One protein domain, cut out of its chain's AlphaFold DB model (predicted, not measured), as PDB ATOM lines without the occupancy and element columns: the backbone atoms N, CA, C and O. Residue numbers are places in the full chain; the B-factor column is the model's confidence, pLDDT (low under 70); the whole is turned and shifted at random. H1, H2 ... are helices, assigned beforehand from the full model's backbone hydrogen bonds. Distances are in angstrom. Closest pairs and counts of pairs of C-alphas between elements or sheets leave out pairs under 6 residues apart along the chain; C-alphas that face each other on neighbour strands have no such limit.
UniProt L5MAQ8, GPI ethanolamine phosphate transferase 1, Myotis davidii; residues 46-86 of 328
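This is residues 46 to 86 of the 328 residues of the protein "GPI ethanolamine phosphate transferase 1" of Myotis davidii (UniProt L5MAQ8). There is little regular structure here: a free arm, residues 46 to 54, leads to a loose body of loops with the small helices H1 and H2, H2 being the longer. Between them residues 61 to 70 loop out and return, and residues 80 to 86 turn back from the end of H2. The printed part has 41 residues, 13 of them in the two helices, with no named strand; the class is all helix. It is only just loose, close to compact, with a radius of gyration of the C-alphas of 11.3 A and spans of 37 by 25 by 15 A.

Find C-alpha 57 at (522.725, 281.078, 400.003); H1 runs from there to residue 60. H2, residues 71 to 79, runs 12.2 A to C-alpha 79 at (510.008, 288.781, 388.874).

H1 and H2 only just touch, with 3 pairs of C-alphas within 8 A; look at the closest, Leu 59 and Arg 74, 6.6 A apart. In H2 every O i to N i+4 pair is within hydrogen-bond range; H1 is too short for one.

The C-alphas farthest apart, Leu 46 and Lys 65, are 37.0 A apart. The printed part has no cut, the link H1 to H2 is short, and no printed residue has a pLDDT under 70.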
ATOM      1  N   LEU A  46     519.676 307.380 394.675       90.81
ATOM      2  CA  LEU A  46     520.127 306.018 394.911       90.81
ATOM      3  C   LEU A  46     519.876 305.687 396.381       90.81
ATOM      4  O   LEU A  46     520.182 306.499 397.250       90.81
ATOM      5  N   VAL A  47     519.315 304.509 396.641       90.50
ATOM      6  CA  VAL A  47     519.195 303.948 397.989       90.50
ATOM      7  C   VAL A  47     520.061 302.700 398.017       90.50
ATOM      8  O   VAL A  47     519.822 301.772 397.246       90.50
ATOM      9  N   LEU A  48     521.080 302.704 398.872       91.94
ATOM     10  CA  LEU A  48     521.989 301.580 399.058       91.94
ATOM     11  C   LEU A  48     521.701 300.939 400.417       91.94
ATOM     12  O   LEU A  48     521.833 301.593 401.446       91.94
ATOM     13  N   ILE A  49     521.301 299.667 400.406       91.50
ATOM     14  CA  ILE A  49     521.093 298.861 401.612       91.50
ATOM     15  C   ILE A  49     522.163 297.776 401.611       91.50
ATOM     16  O   ILE A  49     522.201 296.951 400.698       91.50
ATOM     17  N   VAL A  50     523.028 297.784 402.622       91.19
ATOM     18  CA  VAL A  50     524.071 296.771 402.809       91.19
ATOM     19  C   VAL A  50     523.744 295.995 404.074       91.19
ATOM     20  O   VAL A  50     523.646 296.573 405.152       91.19
ATOM     21  N   ALA A  51     523.533 294.690 403.927       89.38
ATOM     22  CA  ALA A  51     523.334 293.781 405.047       89.38
ATOM     23  C   ALA A  51     524.661 293.079 405.346       89.38
ATOM     24  O   ALA A  51     525.156 292.310 404.519       89.38
ATOM     25  N   ASP A  52     525.241 293.372 406.507       85.88
ATOM     26  CA  ASP A  52     526.532 292.817 406.894       85.88
ATOM     27  C   ASP A  52     526.440 291.301 407.130       85.88
ATOM     28  O   ASP A  52     525.461 290.799 407.684       85.88
ATOM     29  N   GLY A  53     527.429 290.554 406.640       86.75
ATOM     30  CA  GLY A  53     527.463 289.093 406.718       86.75
ATOM     31  C   GLY A  53     526.358 288.349 405.947       86.75
ATOM     32  O   GLY A  53     526.257 287.126 406.075       86.75
ATOM     33  N   LEU A  54     525.533 289.030 405.135       89.06
ATOM     34  CA  LEU A  54     524.453 288.380 404.386       89.06
ATOM     35  C   LEU A  54     525.013 287.516 403.251       89.06
ATOM     36  O   LEU A  54     525.385 287.999 402.179       89.06
ATOM     37  N   ARG A  55     525.035 286.204 403.475       88.50
ATOM     38  CA  ARG A  55     525.446 285.232 402.464       88.50
ATOM     39  C   ARG A  55     524.393 285.083 401.370       88.50
ATOM     40  O   ARG A  55     523.192 285.143 401.620       88.50
ATOM     41  N   ALA A  56     524.865 284.807 400.157       88.69
ATOM     42  CA  ALA A  56     524.014 284.577 398.995       88.69
ATOM     43  C   ALA A  56     523.045 283.399 399.213       88.69
ATOM     44  O   ALA A  56     521.854 283.515 398.938       88.69
ATOM     45  N   ASP A  57     523.529 282.281 399.753       88.56
ATOM     46  CA  ASP A  57     522.725 281.078 400.003       88.56
ATOM     47  C   ASP A  57     521.544 281.308 400.951       88.56
ATOM     48  O   ASP A  57     520.481 280.736 400.717       88.56
ATOM     49  N   ALA A  58     521.653 282.219 401.919       87.12
ATOM     50  CA  ALA A  58     520.543 282.592 402.795       87.12
ATOM     51  C   ALA A  58     519.291 283.062 402.021       87.12
ATOM     52  O   ALA A  58     518.171 282.919 402.516       87.12
ATOM     53  N   LEU A  59     519.459 283.585 400.799       87.75
ATOM     54  CA  LEU A  59     518.361 284.039 399.938       87.75
ATOM     55  C   LEU A  59     517.824 282.947 398.996       87.75
ATOM     56  O   LEU A  59     516.672 283.025 398.560       87.75
ATOM     57  N   TYR A  60     518.626 281.922 398.684       83.62
ATOM     58  CA  TYR A  60     518.270 280.863 397.725       83.62
ATOM     59  C   TYR A  60     517.915 279.527 398.377       83.62
ATOM     60  O   TYR A  60     517.251 278.702 397.740       83.62
ATOM     61  N   GLU A  61     518.331 279.307 399.622       87.56
ATOM     62  CA  GLU A  61     518.051 278.086 400.362       87.56
ATOM     63  C   GLU A  61     516.555 277.911 400.626       87.56
ATOM     64  O   GLU A  61     515.800 278.856 400.893       87.56
ATOM     65  N   PHE A  62     516.145 276.651 400.556       87.75
ATOM     66  CA  PHE A  62     514.828 276.200 400.964       87.75
ATOM     67  C   PHE A  62     514.915 275.587 402.364       87.75
ATOM     68  O   PHE A  62     515.955 275.072 402.775       87.75
ATOM     69  N   ASP A  63     513.827 275.677 403.116       87.62
ATOM     70  CA  ASP A  63     513.656 274.919 404.345       87.62
ATOM     71  C   ASP A  63     513.432 273.421 404.047       87.62
ATOM     72  O   ASP A  63     513.268 273.001 402.898       87.62
ATOM     73  N   GLU A  64     513.396 272.597 405.095       90.25
ATOM     74  CA  GLU A  64     513.143 271.150 404.985       90.25
ATOM     75  C   GLU A  64     511.771 270.814 404.370       90.25
ATOM     76  O   GLU A  64     511.537 269.687 403.939       90.25
ATOM     77  N   LYS A  65     510.857 271.789 404.319       89.75
ATOM     78  CA  LYS A  65     509.505 271.670 403.764       89.75
ATOM     79  C   LYS A  65     509.423 272.170 402.315       89.75
ATOM     80  O   LYS A  65     508.337 272.156 401.742       89.75
ATOM     81  N   GLY A  66     510.541 272.595 401.719       89.44
ATOM     82  CA  GLY A  66     510.609 273.106 400.351       89.44
ATOM     83  C   GLY A  66     510.149 274.557 400.180       89.44
ATOM     84  O   GLY A  66     509.949 274.991 399.048       89.44
ATOM     85  N   ASN A  67     509.993 275.329 401.260       90.19
ATOM     86  CA  ASN A  67     509.675 276.756 401.191       90.19
ATOM     87  C   ASN A  67     510.953 277.599 401.177       90.19
ATOM     88  O   ASN A  67     511.906 277.289 401.892       90.19
ATOM     89  N   PRO A  68     511.008 278.687 400.393       90.62
ATOM     90  CA  PRO A  68     512.169 279.565 400.390       90.62
ATOM     91  C   PRO A  68     512.311 280.277 401.738       90.62
ATOM     92  O   PRO A  68     511.329 280.785 402.277       90.62
ATOM     93  N   ARG A  69     513.542 280.379 402.250       88.50
ATOM     94  CA  ARG A  69     513.813 281.051 403.535       88.50
ATOM     95  C   ARG A  69     513.533 282.556 403.513       88.50
ATOM     96  O   ARG A  69     513.152 283.120 404.532       88.50
ATOM     97  N   ALA A  70     513.670 283.192 402.351       90.94
ATOM     98  CA  ALA A  70     513.406 284.616 402.148       90.94
ATOM     99  C   ALA A  70     512.347 284.829 401.045       90.94
ATOM    100  O   ALA A  70     512.688 285.277 399.948       90.94
ATOM    101  N   PRO A  71     511.059 284.507 401.285       90.88
ATOM    102  CA  PRO A  71     510.035 284.462 400.235       90.88
ATOM    103  C   PRO A  71     509.823 285.812 399.541       90.88
ATOM    104  O   PRO A  71     509.691 285.861 398.321       90.88
ATOM    105  N   PHE A  72     509.848 286.912 400.301       90.75
ATOM    106  CA  PHE A  72     509.680 288.263 399.764       90.75
ATOM    107  C   PHE A  72     510.833 288.669 398.835       90.75
ATOM    108  O   PHE A  72     510.608 288.999 397.673       90.75
ATOM    109  N   ILE A  73     512.076 288.581 399.324       89.69
ATOM    110  CA  ILE A  73     513.268 288.924 398.534       89.69
ATOM    111  C   ILE A  73     513.387 288.001 397.319       89.69
ATOM    112  O   ILE A  73     513.683 288.463 396.220       89.69
ATOM    113  N   ARG A  74     513.074 286.710 397.478       88.81
ATOM    114  CA  ARG A  74     513.060 285.766 396.362       88.81
ATOM    115  C   ARG A  74     512.035 286.144 395.298       88.81
ATOM    116  O   ARG A  74     512.341 286.038 394.117       88.81
ATOM    117  N   ASN A  75     510.847 286.606 395.686       91.00
ATOM    118  CA  ASN A  75     509.853 287.069 394.723       91.00
ATOM    119  C   ASN A  75     510.372 288.254 393.893       91.00
ATOM    120  O   ASN A  75     510.224 288.246 392.673       91.00
ATOM    121  N   ILE A  76     511.041 289.215 394.539       91.00
ATOM    122  CA  ILE A  76     511.670 290.358 393.859       91.00
ATOM    123  C   ILE A  76     512.753 289.875 392.888       91.00
ATOM    124  O   ILE A  76     512.738 290.260 391.723       91.00
ATOM    125  N   ILE A  77     513.651 288.994 393.339       89.44
ATOM    126  CA  ILE A  77     514.732 288.409 392.526       89.44
ATOM    127  C   ILE A  77     514.192 287.720 391.264       89.44
ATOM    128  O   ILE A  77     514.819 287.800 390.211       89.44
ATOM    129  N   MET A  78     513.055 287.025 391.369       89.38
ATOM    130  CA  MET A  78     512.505 286.222 390.272       89.38
ATOM    131  C   MET A  78     511.668 287.023 389.269       89.38
ATOM    132  O   MET A  78     511.574 286.602 388.117       89.38
ATOM    133  N   HIS A  79     511.045 288.131 389.686       93.44
ATOM    134  CA  HIS A  79     510.008 288.781 388.874       93.44
ATOM    135  C   HIS A  79     510.220 290.276 388.614       93.44
ATOM    136  O   HIS A  79     509.730 290.773 387.604       93.44
ATOM    137  N   GLU A  80     510.920 291.002 389.489       92.75
ATOM    138  CA  GLU A  80     510.958 292.475 389.440       92.75
ATOM    139  C   GLU A  80     512.379 293.046 389.347       92.75
ATOM    140  O   GLU A  80     512.594 294.090 388.731       92.75
ATOM    141  N   GLY A  81     513.356 292.381 389.965       87.88
ATOM    142  CA  GLY A  81     514.710 292.892 390.152       87.88
ATOM    143  C   GLY A  81     515.749 292.312 389.193       87.88
ATOM    144  O   GLY A  81     515.586 291.245 388.610       87.88
ATOM    145  N   SER A  82     516.877 293.014 389.083       91.25
ATOM    146  CA  SER A  82     518.127 292.461 388.548       91.25
ATOM    147  C   SER A  82     519.020 292.034 389.705       91.25
ATOM    148  O   SER A  82     519.122 292.749 390.702       91.25
ATOM    149  N   TRP A  83     519.673 290.881 389.581       90.50
ATOM    150  CA  TRP A  83     520.501 290.329 390.650       90.50
ATOM    151  C   TRP A  83     521.758 289.648 390.104       90.50
ATOM    152  O   TRP A  83     521.827 289.268 388.936       90.50
ATOM    153  N   GLY A  84     522.750 289.488 390.977       89.38
ATOM    154  CA  GLY A  84     523.986 288.761 390.708       89.38
ATOM    155  C   GLY A  84     524.698 288.390 392.007       89.38
ATOM    156  O   GLY A  84     524.398 288.943 393.064       89.38
ATOM    157  N   ILE A  85     525.633 287.443 391.930       89.62
ATOM    158  CA  ILE A  85     526.481 287.054 393.065       89.62
ATOM    159  C   ILE A  85     527.760 287.887 393.007       89.62
ATOM    160  O   ILE A  85     528.500 287.829 392.026       89.62
ATOM    161  N   SER A  86     528.016 288.659 394.062       87.00
ATOM    162  CA  SER A  86     529.270 289.393 394.220       87.00
ATOM    163  C   SER A  86     530.291 288.525 394.951       87.00
ATOM    164  O   SER A  86     530.010 288.005 396.031       87.00
TER     165      SER A  86